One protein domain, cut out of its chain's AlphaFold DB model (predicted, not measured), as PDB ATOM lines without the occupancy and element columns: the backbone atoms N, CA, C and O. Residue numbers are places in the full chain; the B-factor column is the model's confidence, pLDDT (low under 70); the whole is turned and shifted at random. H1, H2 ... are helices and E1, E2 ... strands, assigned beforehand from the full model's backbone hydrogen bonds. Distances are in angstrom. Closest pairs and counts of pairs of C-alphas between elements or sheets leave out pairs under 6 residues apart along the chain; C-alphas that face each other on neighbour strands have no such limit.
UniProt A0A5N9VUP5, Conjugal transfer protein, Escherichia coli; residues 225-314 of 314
ATOM      1  N   ARG A 225     -28.355 -19.279 -15.298       90.88
ATOM      2  CA  ARG A 225     -29.035 -19.560 -14.035       90.88
ATOM      3  C   ARG A 225     -28.171 -20.485 -13.196       90.88
ATOM      4  O   ARG A 225     -27.841 -21.590 -13.619       90.88
ATOM      5  N   VAL A 226     -27.854 -20.045 -11.992       88.00
ATOM      6  CA  VAL A 226     -27.108 -20.826 -11.013       88.00
ATOM      7  C   VAL A 226     -28.022 -21.924 -10.478       88.00
ATOM      8  O   VAL A 226     -29.097 -21.646  -9.953       88.00
ATOM      9  N   THR A 227     -27.636 -23.186 -10.639       86.75
ATOM     10  CA  THR A 227     -28.448 -24.334 -10.196       86.75
ATOM     11  C   THR A 227     -28.180 -24.727  -8.747       86.75
ATOM     12  O   THR A 227     -29.046 -25.316  -8.107       86.75
ATOM     13  N   GLN A 228     -26.996 -24.403  -8.223       86.62
ATOM     14  CA  GLN A 228     -26.540 -24.724  -6.871       86.62
ATOM     15  C   GLN A 228     -25.582 -23.639  -6.378       86.62
ATOM     16  O   GLN A 228     -24.909 -23.010  -7.194       86.62
ATOM     17  N   ASP A 229     -25.490 -23.455  -5.062       86.50
ATOM     18  CA  ASP A 229     -24.551 -22.506  -4.464       86.50
ATOM     19  C   ASP A 229     -23.115 -22.795  -4.915       86.50
ATOM     20  O   ASP A 229     -22.558 -23.866  -4.660       86.50
ATOM     21  N   VAL A 230     -22.491 -21.812  -5.554       81.06
ATOM     22  CA  VAL A 230     -21.092 -21.871  -5.967       81.06
ATOM     23  C   VAL A 230     -20.257 -21.216  -4.877       81.06
ATOM     24  O   VAL A 230     -20.500 -20.062  -4.520       81.06
ATOM     25  N   LYS A 231     -19.264 -21.934  -4.347       86.38
ATOM     26  CA  LYS A 231     -18.352 -21.442  -3.304       86.38
ATOM     27  C   LYS A 231     -16.923 -21.334  -3.830       86.38
ATOM     28  O   LYS A 231     -16.502 -22.150  -4.649       86.38
ATOM     29  N   ASP A 232     -16.176 -20.338  -3.364       79.81
ATOM     30  CA  ASP A 232     -14.736 -20.258  -3.616       79.81
ATOM     31  C   ASP A 232     -13.941 -21.249  -2.742       79.81
ATOM     32  O   ASP A 232     -14.487 -21.947  -1.884       79.81
ATOM     33  N   LYS A 233     -12.618 -21.312  -2.946       78.62
ATOM     34  CA  LYS A 233     -11.720 -22.198  -2.177       78.62
ATOM     35  C   LYS A 233     -11.667 -21.866  -0.678       78.62
ATOM     36  O   LYS A 233     -11.145 -22.664   0.092       78.62
ATOM     37  N   GLN A 234     -12.170 -20.703  -0.275       83.62
ATOM     38  CA  GLN A 234     -12.247 -20.226   1.102       83.62
ATOM     39  C   GLN A 234     -13.655 -20.418   1.698       83.62
ATOM     40  O   GLN A 234     -13.906 -19.997   2.824       83.62
ATOM     41  N   GLY A 235     -14.572 -21.061   0.964       81.44
ATOM     42  CA  GLY A 235     -15.927 -21.374   1.413       81.44
ATOM     43  C   GLY A 235     -16.926 -20.221   1.294       81.44
ATOM     44  O   GLY A 235     -18.067 -20.373   1.734       81.44
ATOM     45  N   ARG A 236     -16.547 -19.086   0.693       84.12
ATOM     46  CA  ARG A 236     -17.454 -17.948   0.482       84.12
ATOM     47  C   ARG A 236     -18.364 -18.234  -0.704       84.12
ATOM     48  O   ARG A 236     -17.886 -18.655  -1.755       84.12
ATOM     49  N   VAL A 237     -19.663 -17.992  -0.548       84.56
ATOM     50  CA  VAL A 237     -20.636 -18.140  -1.640       84.56
ATOM     51  C   VAL A 237     -20.402 -17.024  -2.658       84.56
ATOM     52  O   VAL A 237     -20.514 -15.846  -2.329       84.56
ATOM     53  N   ILE A 238     -20.042 -17.402  -3.884       83.12
ATOM     54  CA  ILE A 238     -19.775 -16.490  -5.004       83.12
ATOM     55  C   ILE A 238     -20.947 -16.393  -5.985       83.12
ATOM     56  O   ILE A 238     -20.984 -15.453  -6.781       83.12
ATOM     57  N   ALA A 239     -21.894 -17.332  -5.924       83.31
ATOM     58  CA  ALA A 239     -23.182 -17.268  -6.606       83.31
ATOM     59  C   ALA A 239     -24.183 -18.189  -5.892       83.31
ATOM     60  O   ALA A 239     -23.817 -19.312  -5.536       83.31
ATOM     61  N   SER A 240     -25.416 -17.734  -5.678       87.25
ATOM     62  CA  SER A 240     -26.431 -18.503  -4.939       87.25
ATOM     63  C   SER A 240     -27.344 -19.290  -5.877       87.25
ATOM     64  O   SER A 240     -27.646 -18.841  -6.983       87.25
ATOM     65  N   ALA A 241     -27.835 -20.447  -5.434       88.62
ATOM     66  CA  ALA A 241     -28.812 -21.231  -6.182       88.62
ATOM     67  C   ALA A 241     -30.041 -20.379  -6.563       88.62
ATOM     68  O   ALA A 241     -30.630 -19.691  -5.733       88.62
ATOM     69  N   GLY A 242     -30.431 -20.426  -7.837       86.75
ATOM     70  CA  GLY A 242     -31.548 -19.669  -8.406       86.75
ATOM     71  C   GLY A 242     -31.180 -18.300  -8.988       86.75
ATOM     72  O   GLY A 242     -31.979 -17.754  -9.754       86.75
ATOM     73  N   GLU A 243     -29.986 -17.773  -8.696       87.69
ATOM     74  CA  GLU A 243     -29.506 -16.479  -9.192       87.69
ATOM     75  C   GLU A 243     -29.325 -16.497 -10.724       87.69
ATOM     76  O   GLU A 243     -28.807 -17.461 -11.291       87.69
ATOM     77  N   LEU A 244     -29.762 -15.433 -11.407       90.06
ATOM     78  CA  LEU A 244     -29.422 -15.177 -12.810       90.06
ATOM     79  C   LEU A 244     -28.224 -14.239 -12.844       90.06
ATOM     80  O   LEU A 244     -28.316 -13.097 -12.395       90.06
ATOM     81  N   ILE A 245     -27.106 -14.724 -13.367       87.56
ATOM     82  CA  ILE A 245     -25.847 -13.997 -13.321       87.56
ATOM     83  C   ILE A 245     -25.101 -14.107 -14.643       87.56
ATOM     84  O   ILE A 245     -24.959 -15.190 -15.206       87.56
ATOM     85  N   ASN A 246     -24.584 -12.978 -15.119       86.94
ATOM     86  CA  ASN A 246     -23.602 -12.947 -16.191       86.94
ATOM     87  C   ASN A 246     -22.198 -13.149 -15.585       86.94
ATOM     88  O   ASN A 246     -21.721 -12.271 -14.863       86.94
ATOM     89  N   PRO A 247     -21.494 -14.259 -15.868       82.25
ATOM     90  CA  PRO A 247     -20.166 -14.499 -15.305       82.25
ATOM     91  C   PRO A 247     -19.136 -13.433 -15.703       82.25
ATOM     92  O   PRO A 247     -18.241 -13.127 -14.916       82.25
ATOM     93  N   LEU A 248     -19.282 -12.829 -16.888       83.56
ATOM     94  CA  LEU A 248     -18.369 -11.800 -17.391       83.56
ATOM     95  C   LEU A 248     -18.534 -10.453 -16.676       83.56
ATOM     96  O   LEU A 248     -17.603  -9.652 -16.704       83.56
ATOM     97  N   SER A 249     -19.672 -10.197 -16.015       81.81
ATOM     98  CA  SER A 249     -19.854  -8.963 -15.236       81.81
ATOM     99  C   SER A 249     -19.127  -9.009 -13.890       81.81
ATOM    100  O   SER A 249     -18.669  -7.973 -13.412       81.81
ATOM    101  N   ARG A 250     -18.976 -10.200 -13.289       74.75
ATOM    102  CA  ARG A 250     -18.201 -10.393 -12.047       74.75
ATOM    103  C   ARG A 250     -16.730 -10.705 -12.298       74.75
ATOM    104  O   ARG A 250     -15.877 -10.250 -11.543       74.75
ATOM    105  N   PHE A 251     -16.433 -11.468 -13.346       77.44
ATOM    106  CA  PHE A 251     -15.077 -11.867 -13.712       77.44
ATOM    107  C   PHE A 251     -14.801 -11.459 -15.161       77.44
ATOM    108  O   PHE A 251     -14.841 -12.309 -16.054       77.44
ATOM    109  N   PRO A 252     -14.524 -10.169 -15.420       76.56
ATOM    110  CA  PRO A 252     -14.199  -9.718 -16.764       76.56
ATOM    111  C   PRO A 252     -12.964 -10.473 -17.272       76.56
ATOM    112  O   PRO A 252     -11.898 -10.465 -16.652       76.56
ATOM    113  N   GLN A 253     -13.131 -11.178 -18.391       75.00
ATOM    114  CA  GLN A 253     -12.070 -11.911 -19.072       75.00
ATOM    115  C   GLN A 253     -11.895 -11.334 -20.473       75.00
ATOM    116  O   GLN A 253     -12.749 -11.515 -21.339       75.00
ATOM    117  N   ASN A 254     -10.753 -10.696 -20.718       80.75
ATOM    118  CA  ASN A 254     -10.376 -10.223 -22.050       80.75
ATOM    119  C   ASN A 254      -9.751 -11.384 -22.832       80.75
ATOM    120  O   ASN A 254      -8.534 -11.438 -23.030       80.75
ATOM    121  N   LEU A 255     -10.589 -12.361 -23.185       83.81
ATOM    122  CA  LEU A 255     -10.220 -13.532 -23.969       83.81
ATOM    123  C   LEU A 255     -10.666 -13.349 -25.422       83.81
ATOM    124  O   LEU A 255     -11.846 -13.162 -25.696       83.81
ATOM    125  N   THR A 256      -9.735 -13.485 -26.361       87.94
ATOM    126  CA  THR A 256     -10.042 -13.578 -27.789       87.94
ATOM    127  C   THR A 256      -9.624 -14.940 -28.320       87.94
ATOM    128  O   THR A 256      -8.452 -15.307 -28.244       87.94
ATOM    129  N   MET A 257     -10.573 -15.684 -28.878       89.25
ATOM    130  CA  MET A 257     -10.317 -16.950 -29.564       89.25
ATOM    131  C   MET A 257     -10.272 -16.700 -31.070       89.25
ATOM    132  O   MET A 257     -11.189 -16.098 -31.621       89.25
ATOM    133  N   ILE A 258      -9.205 -17.145 -31.731       91.31
ATOM    134  CA  ILE A 258      -9.053 -17.059 -33.187       91.31
ATOM    135  C   ILE A 258      -9.143 -18.485 -33.714       91.31
ATOM    136  O   ILE A 258      -8.184 -19.236 -33.582       91.31
ATOM    137  N   ILE A 259     -10.289 -18.871 -34.264       92.12
ATOM    138  CA  ILE A 259     -10.513 -20.224 -34.785       92.12
ATOM    139  C   ILE A 259     -10.267 -20.208 -36.293       92.12
ATOM    140  O   ILE A 259     -10.827 -19.367 -36.993       92.12
ATOM    141  N   PHE A 260      -9.426 -21.112 -36.792       93.25
ATOM    142  CA  PHE A 260      -9.062 -21.172 -38.207       93.25
ATOM    143  C   PHE A 260      -8.688 -22.591 -38.646       93.25
ATOM    144  O   PHE A 260      -8.308 -23.438 -37.838       93.25
ATOM    145  N   ASP A 261      -8.770 -22.842 -39.945       92.19
ATOM    146  CA  ASP A 261      -8.246 -24.048 -40.570       92.19
ATOM    147  C   ASP A 261      -6.845 -23.791 -41.155       92.19
ATOM    148  O   ASP A 261      -6.723 -23.081 -42.156       92.19
ATOM    149  N   PRO A 262      -5.775 -24.372 -40.583       89.56
ATOM    150  CA  PRO A 262      -4.413 -24.161 -41.068       89.56
ATOM    151  C   PRO A 262      -4.152 -24.817 -42.429       89.56
ATOM    152  O   PRO A 262      -3.185 -24.458 -43.093       89.56
ATOM    153  N   LEU A 263      -5.008 -25.752 -42.866       89.50
ATOM    154  CA  LEU A 263      -4.917 -26.351 -44.201       89.50
ATOM    155  C   LEU A 263      -5.385 -25.393 -45.303       89.50
ATOM    156  O   LEU A 263      -5.108 -25.634 -46.477       89.50
ATOM    157  N   ASN A 264      -6.069 -24.306 -44.940       91.06
ATOM    158  CA  ASN A 264      -6.428 -23.228 -45.844       91.06
ATOM    159  C   ASN A 264      -5.420 -22.067 -45.694       91.06
ATOM    160  O   ASN A 264      -5.458 -21.353 -44.686       91.06
ATOM    161  N   PRO A 265      -4.552 -21.810 -46.695       89.56
ATOM    162  CA  PRO A 265      -3.524 -20.772 -46.599       89.56
ATOM    163  C   PRO A 265      -4.084 -19.373 -46.316       89.56
ATOM    164  O   PRO A 265      -3.470 -18.600 -45.581       89.56
ATOM    165  N   GLY A 266      -5.265 -19.053 -46.855       91.06
ATOM    166  CA  GLY A 266      -5.916 -17.764 -46.627       91.06
ATOM    167  C   GLY A 266      -6.329 -17.575 -45.168       91.06
ATOM    168  O   GLY A 266      -6.083 -16.515 -44.590       91.06
ATOM    169  N   GLN A 267      -6.886 -18.617 -44.544       92.56
ATOM    170  CA  GLN A 267      -7.257 -18.575 -43.128       92.56
ATOM    171  C   GLN A 267      -6.032 -18.536 -42.210       92.56
ATOM    172  O   GLN A 267      -6.055 -17.827 -41.207       92.56
ATOM    173  N   LEU A 268      -4.953 -19.244 -42.560       92.00
ATOM    174  CA  LEU A 268      -3.704 -19.214 -41.797       92.00
ATOM    175  C   LEU A 268      -3.078 -17.811 -41.783       92.00
ATOM    176  O   LEU A 268      -2.728 -17.304 -40.716       92.00
ATOM    177  N   VAL A 269      -2.976 -17.166 -42.950       93.31
ATOM    178  CA  VAL A 269      -2.452 -15.793 -43.067       93.31
ATOM    179  C   VAL A 269      -3.331 -14.811 -42.295       93.31
ATOM    180  O   VAL A 269      -2.817 -13.978 -41.547       93.31
ATOM    181  N   TRP A 270      -4.654 -14.930 -42.432       94.00
ATOM    182  CA  TRP A 270      -5.601 -14.116 -41.675       94.00
ATOM    183  C   TRP A 270      -5.421 -14.300 -40.163       94.00
ATOM    184  O   TRP A 270      -5.280 -13.315 -39.440       94.00
ATOM    185  N   ALA A 271      -5.352 -15.542 -39.678       92.69
ATOM    186  CA  ALA A 271      -5.204 -15.840 -38.258       92.69
ATOM    187  C   ALA A 271      -3.893 -15.286 -37.686       92.69
ATOM    188  O   ALA A 271      -3.893 -14.721 -36.593       92.69
ATOM    189  N   GLU A 272      -2.791 -15.384 -38.434       91.25
ATOM    190  CA  GLU A 272      -1.495 -14.817 -38.051       91.25
ATOM    191  C   GLU A 272      -1.566 -13.284 -37.919       91.25
ATOM    192  O   GLU A 272      -1.102 -12.719 -36.924       91.25
ATOM    193  N   GLN A 273      -2.216 -12.600 -38.866       92.69
ATOM    194  CA  GLN A 273      -2.439 -11.151 -38.796       92.69
ATOM    195  C   GLN A 273      -3.319 -10.768 -37.599       92.69
ATOM    196  O   GLN A 273      -2.962  -9.876 -36.827       92.69
ATOM    197  N   GLN A 274      -4.442 -11.468 -37.412       91.50
ATOM    198  CA  GLN A 274      -5.372 -11.238 -36.306       91.50
ATOM    199  C   GLN A 274      -4.725 -11.487 -34.939       91.50
ATOM    200  O   GLN A 274      -5.033 -10.775 -33.979       91.50
ATOM    201  N   TYR A 275      -3.833 -12.476 -34.853       89.44
ATOM    202  CA  TYR A 275      -3.060 -12.774 -33.654       89.44
ATOM    203  C   TYR A 275      -2.107 -11.626 -33.332       89.44
ATOM    204  O   TYR A 275      -2.184 -11.074 -32.237       89.44
ATOM    205  N   ARG A 276      -1.281 -11.201 -34.303       87.81
ATOM    206  CA  ARG A 276      -0.310 -10.107 -34.129       87.81
ATOM    207  C   ARG A 276      -0.969  -8.786 -33.734       87.81
ATOM    208  O   ARG A 276      -0.460  -8.107 -32.852       87.81
ATOM    209  N   GLN A 277      -2.111  -8.448 -34.335       89.31
ATOM    210  CA  GLN A 277      -2.850  -7.215 -34.031       89.31
ATOM    211  C   GLN A 277      -3.391  -7.161 -32.597       89.31
ATOM    212  O   GLN A 277      -3.577  -6.075 -32.058       89.31
ATOM    213  N   ARG A 278      -3.660  -8.319 -31.983       84.06
ATOM    214  CA  ARG A 278      -4.236  -8.417 -30.632       84.06
ATOM    215  C   ARG A 278      -3.203  -8.751 -29.556       84.06
ATOM    216  O   ARG A 278      -3.562  -8.901 -28.384       84.06
ATOM    217  N   LEU A 279      -1.925  -8.871 -29.924       77.06
ATOM    218  CA  LEU A 279      -0.839  -9.033 -28.962       77.06
ATOM    219  C   LEU A 279      -0.795  -7.817 -28.026       77.06
ATOM    220  O   LEU A 279      -0.718  -6.677 -28.469       77.06
ATOM    221  N   GLY A 280      -0.849  -8.068 -26.716       71.62
ATOM    222  CA  GLY A 280      -0.834  -7.024 -25.684       71.62
ATOM    223  C   GLY A 280      -2.211  -6.506 -25.255       71.62
ATOM    224  O   GLY A 280      -2.302  -5.859 -24.217       71.62
ATOM    225  N   SER A 281      -3.291  -6.840 -25.970       75.69
ATOM    226  CA  SER A 281      -4.659  -6.381 -25.652       75.69
ATOM    227  C   SER A 281      -5.454  -7.335 -24.747       75.69
ATOM    228  O   SER A 281      -6.616  -7.078 -24.438       75.69
ATOM    229  N   GLY A 282      -4.854  -8.450 -24.325       75.44
ATOM    230  CA  GLY A 282      -5.508  -9.476 -23.513       75.44
ATOM    231  C   GLY A 282      -4.977 -10.879 -23.801       75.44
ATOM    232  O   GLY A 282      -3.904 -11.056 -24.385       75.44
ATOM    233  N   LYS A 283      -5.730 -11.899 -23.383       81.94
ATOM    234  CA  LYS A 283      -5.408 -13.301 -23.662       81.94
ATOM    235  C   LYS A 283      -5.914 -13.657 -25.058       81.94
ATOM    236  O   LYS A 283      -7.116 -13.711 -25.281       81.94
ATOM    237  N   VAL A 284      -5.004 -13.951 -25.981       87.31
ATOM    238  CA  VAL A 284      -5.343 -14.408 -27.337       87.31
ATOM    239  C   VAL A 284      -5.040 -15.899 -27.460       87.31
ATOM    240  O   VAL A 284      -3.941 -16.339 -27.120       87.31
ATOM    241  N   MET A 285      -6.014 -16.679 -27.927       87.62
ATOM    242  CA  MET A 285      -5.909 -18.125 -28.124       87.62
ATOM    243  C   MET A 285      -6.194 -18.469 -29.591       87.62
ATOM    244  O   MET A 285      -7.361 -18.530 -29.978       87.62
ATOM    245  N   PRO A 286      -5.164 -18.679 -30.425       87.69
ATOM    246  CA  PRO A 286      -5.355 -19.204 -31.767       87.69
ATOM    247  C   PRO A 286      -5.607 -20.715 -31.692       87.69
ATOM    248  O   PRO A 286      -4.890 -21.453 -31.007       87.69
ATOM    249  N   MET A 287      -6.663 -21.163 -32.364       87.31
ATOM    250  CA  MET A 287      -7.172 -22.527 -32.315       87.31
ATOM    251  C   MET A 287      -7.336 -23.087 -33.726       87.31
ATOM    252  O   MET A 287      -8.025 -22.488 -34.550       87.31
ATOM    253  N   PHE A 288      -6.724 -24.238 -33.997       90.00
ATOM    254  CA  PHE A 288      -6.834 -24.914 -35.285       90.00
ATOM    255  C   PHE A 288      -7.930 -25.984 -35.276       90.00
ATOM    256  O   PHE A 288      -8.088 -26.733 -34.309       90.00
ATOM    257  N   THR A 289      -8.666 -26.080 -36.380       87.06
ATOM    258  CA  THR A 289      -9.761 -27.046 -36.564       87.06
ATOM    259  C   THR A 289      -9.274 -28.395 -37.106       87.06
ATOM    260  O   THR A 289      -9.752 -29.456 -36.688       87.06
ATOM    261  N   ARG A 290      -8.272 -28.364 -37.998       86.50
ATOM    262  CA  ARG A 290      -7.670 -29.530 -38.667       86.50
ATOM    263  C   ARG A 290      -6.144 -29.461 -38.657       86.50
ATOM    264  O   ARG A 290      -5.558 -28.413 -38.412       86.50
ATOM    265  N   ILE A 291      -5.493 -30.588 -38.930       82.88
ATOM    266  CA  ILE A 291      -4.036 -30.683 -39.075       82.88
ATOM    267  C   ILE A 291      -3.703 -31.764 -40.113       82.88
ATOM    268  O   ILE A 291      -4.474 -32.711 -40.276       82.88
ATOM    269  N   GLN A 292      -2.583 -31.639 -40.834       81.19
ATOM    270  CA  GLN A 292      -2.142 -32.673 -41.774       81.19
ATOM    271  C   GLN A 292      -1.923 -33.988 -41.023       81.19
ATOM    272  O   GLN A 292      -1.106 -34.049 -40.114       81.19
ATOM    273  N   LYS A 293      -2.664 -35.046 -41.365       72.50
ATOM    274  CA  LYS A 293      -2.617 -36.315 -40.616       72.50
ATOM    275  C   LYS A 293      -1.322 -37.094 -40.836       72.50
ATOM    276  O   LYS A 293      -0.832 -37.709 -39.893       72.50
ATOM    277  N   ASP A 294      -0.767 -37.034 -42.044       73.31
ATOM    278  CA  ASP A 294       0.439 -37.784 -42.415       73.31
ATOM    279  C   ASP A 294       1.718 -37.176 -41.825       73.31
ATOM    280  O   ASP A 294       2.666 -37.907 -41.547       73.31
ATOM    281  N   ASN A 295       1.718 -35.861 -41.564       73.19
ATOM    282  CA  ASN A 295       2.837 -35.147 -40.950       73.19
ATOM    283  C   ASN A 295       2.400 -34.121 -39.882       73.19
ATOM    284  O   ASN A 295       2.799 -32.955 -39.881       73.19
ATOM    285  N   GLY A 296       1.523 -34.541 -38.968       72.19
ATOM    286  CA  GLY A 296       0.872 -33.614 -38.032       72.19
ATOM    287  C   GLY A 296       1.809 -32.939 -37.037       72.19
ATOM    288  O   GLY A 296       1.486 -31.869 -36.537       72.19
ATOM    289  N   TRP A 297       2.975 -33.521 -36.754       65.81
ATOM    290  CA  TRP A 297       3.937 -32.931 -35.820       65.81
ATOM    291  C   TRP A 297       4.725 -31.782 -36.428       65.81
ATOM    292  O   TRP A 297       4.816 -30.739 -35.785       65.81
ATOM    293  N   ASP A 298       5.227 -31.941 -37.650       72.75
ATOM    294  CA  ASP A 298       5.921 -30.852 -38.339       72.75
ATOM    295  C   ASP A 298       4.939 -29.712 -38.604       72.75
ATOM    296  O   ASP A 298       5.200 -28.574 -38.228       72.75
ATOM    297  N   HIS A 299       3.726 -30.035 -39.068       77.19
ATOM    298  CA  HIS A 299       2.686 -29.029 -39.261       77.19
ATOM    299  C   HIS A 299       2.287 -28.325 -37.947       77.19
ATOM    300  O   HIS A 299       2.032 -27.124 -37.941       77.19
ATOM    301  N   LEU A 300       2.263 -29.028 -36.804       75.50
ATOM    302  CA  LEU A 300       2.041 -28.392 -35.497       75.50
ATOM    303  C   LEU A 300       3.210 -27.484 -35.098       75.50
ATOM    304  O   LEU A 300       2.978 -26.423 -34.520       75.50
ATOM    305  N   ASN A 301       4.449 -27.903 -35.353       69.44
ATOM    306  CA  ASN A 301       5.634 -27.111 -35.042       69.44
ATOM    307  C   ASN A 301       5.655 -25.822 -35.868       69.44
ATOM    308  O   ASN A 301       5.800 -24.754 -35.277       69.44
ATOM    309  N   ASP A 302       5.356 -25.898 -37.166       79.62
ATOM    310  CA  ASP A 302       5.218 -24.731 -38.044       79.62
ATOM    311  C   ASP A 302       4.172 -23.741 -37.506       79.62
ATOM    312  O   ASP A 302       4.389 -22.526 -37.457       79.62
ATOM    313  N   LEU A 303       3.026 -24.248 -37.032       78.69
ATOM    314  CA  LEU A 303       2.006 -23.413 -36.394       78.69
ATOM    315  C   LEU A 303       2.514 -22.801 -35.084       78.69
ATOM    316  O   LEU A 303       2.287 -21.623 -34.815       78.69
ATOM    317  N   ARG A 304       3.223 -23.565 -34.251       75.62
ATOM    318  CA  ARG A 304       3.780 -23.049 -32.992       75.62
ATOM    319  C   ARG A 304       4.807 -21.954 -33.241       75.62
ATOM    320  O   ARG A 304       4.791 -20.976 -32.501       75.62
ATOM    321  N   GLU A 305       5.640 -22.061 -34.265       73.06
ATOM    322  CA  GLU A 305       6.571 -20.992 -34.637       73.06
ATOM    323  C   GLU A 305       5.825 -19.708 -35.023       73.06
ATOM    324  O   GLU A 305       6.144 -18.630 -34.515       73.06
ATOM    325  N   LYS A 306       4.753 -19.825 -35.817       79.69
ATOM    326  CA  LYS A 306       3.909 -18.691 -36.239       79.69
ATOM    327  C   LYS A 306       3.147 -18.005 -35.100       79.69
ATOM    328  O   LYS A 306       2.908 -16.802 -35.164       79.69
ATOM    329  N   PHE A 307       2.771 -18.753 -34.060       79.88
ATOM    330  CA  PHE A 307       1.944 -18.276 -32.942       79.88
ATOM    331  C   PHE A 307       2.695 -18.233 -31.595       79.88
ATOM    332  O   PHE A 307       2.088 -18.398 -30.533       79.88
ATOM    333  N   ASN A 308       4.023 -18.046 -31.607       74.44
ATOM    334  CA  ASN A 308       4.867 -17.924 -30.404       74.44
ATOM    335  C   ASN A 308       4.660 -19.062 -29.378       74.44
ATOM    336  O   ASN A 308       4.597 -18.847 -28.165       74.44
ATOM    337  N   GLY A 309       4.496 -20.285 -29.873       66.50
ATOM    338  CA  GLY A 309       4.289 -21.507 -29.098       66.50
ATOM    339  C   GLY A 309       2.871 -21.701 -28.557       66.50
ATOM    340  O   GLY A 309       2.604 -22.742 -27.952       66.50
ATOM    341  N   LYS A 310       1.965 -20.739 -28.771       69.94
ATOM    342  CA  LYS A 310       0.614 -20.694 -28.199       69.94
ATOM    343  C   LYS A 310      -0.432 -20.994 -29.264       69.94
ATOM    344  O   LYS A 310      -1.131 -20.084 -29.678       69.94
ATOM    345  N   VAL A 311      -0.555 -22.252 -29.683       78.38
ATOM    346  CA  VAL A 311      -1.621 -22.714 -30.586       78.38
ATOM    347  C   VAL A 311      -2.328 -23.920 -29.972       78.38
ATOM    348  O   VAL A 311      -1.679 -24.781 -29.373       78.38
ATOM    349  N   PHE A 312      -3.653 -23.969 -30.084       81.19
ATOM    350  CA  PHE A 312      -4.489 -24.987 -29.448       81.19
ATOM    351  C   PHE A 312      -5.342 -25.710 -30.488       81.19
ATOM    352  O   PHE A 312      -5.635 -25.169 -31.546       81.19
ATOM    353  N   LYS A 313      -5.749 -26.939 -30.192       82.12
ATOM    354  CA  LYS A 313      -6.783 -27.623 -30.970       82.12
ATOM    355  C   LYS A 313      -8.153 -27.167 -30.456       82.12
ATOM    356  O   LYS A 313      -8.280 -26.959 -29.246       82.12
ATOM    357  N   VAL A 314      -9.128 -26.998 -31.352       79.56
ATOM    358  CA  VAL A 314     -10.554 -26.843 -30.988       79.56
ATOM    359  C   VAL A 314     -11.062 -28.083 -30.254       79.56
ATOM    360  O   VAL A 314     -10.675 -29.211 -30.646       79.56
TER     361      VAL A 314
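AT A GLANCE: This is residues 225 to 314 of the 314 residues of the protein "Conjugal transfer protein" of Escherichia coli (UniProt A0A5N9VUP5). Two parallel strands side by side, E2 and E3, with H2 packed on them and H3 near H2, make a small head; from it residues 225 to 254 reach away as a long thin arm, with H1 on the way and a small loop with E1 at its far end. The 90 printed residues hold three named helices and three named strands, in the order E1, H1, E2, H2, E3, H3. The class is mixed, helices and strands, with 43 residues, under half, in named elements. The whole is only just extended, close to loose, with a radius of gyration of the C-alphas of 18.4 A, and spans 48 by 29 by 22 A.

IN THESE COORDINATES: E2, residues 255 to 260, is 16.2 A long and begins at C-alpha 255 (-10.220, -13.532, -23.969). E3, residues 283 to 288, measures 16.5 A. H2, residues 265 to 277, measures 18.5 A, and H3, residues 296 to 306, 15.3 A, ending at C-alpha 306 (3.909, -18.691, -36.239). H1, residues 247 to 250, and E1, residues 237 to 239, each measure 5.6 A.

HOW THE PARTS SIT: E2 and E3 are parallel neighbours at 18 degrees, with N 258 and O 285 2.9 A apart and N 287 and O 258 2.7 A apart, both within hydrogen-bond range. E2, H2 and E3 form a strand-helix-strand unit, two parallel neighbour strands with a helix between them in the chain, its crossover right-handed. The closest C-alphas of E2 and H2 are those of Phe 260 and Gln 267, 5.8 A; of H2 and E3, those of Tyr 275 and Val 284, 6.9 A. H2 and H3 are close but not clearly touching, the C-alphas of Glu 272 and Lys 306 coming closest at 6.9 A. They run the same way at a tilt of 38 degrees, only just steep. Residues 287 to 288 of E3 pair with residues 312 to 313, parallel. E1 pairs with no named strand, but residues 230 to 231 pair with it, antiparallel; E1 is apart from H1 and E2. In H2 and H3 every O i to N i+4 pair is within hydrogen-bond range; H1 is too short for such a pair.

THE WHOLE: The C-alphas of Arg 236 and Asp 294 are the two farthest apart, 50.5 A. The printed part has no cut and no long link. Residues 293 to 298, of which 296 to 298 belong to H3, stand free. The mean pLDDT of the printed part is 83.3; residues 297, 301 and 309 to 310 are under 70.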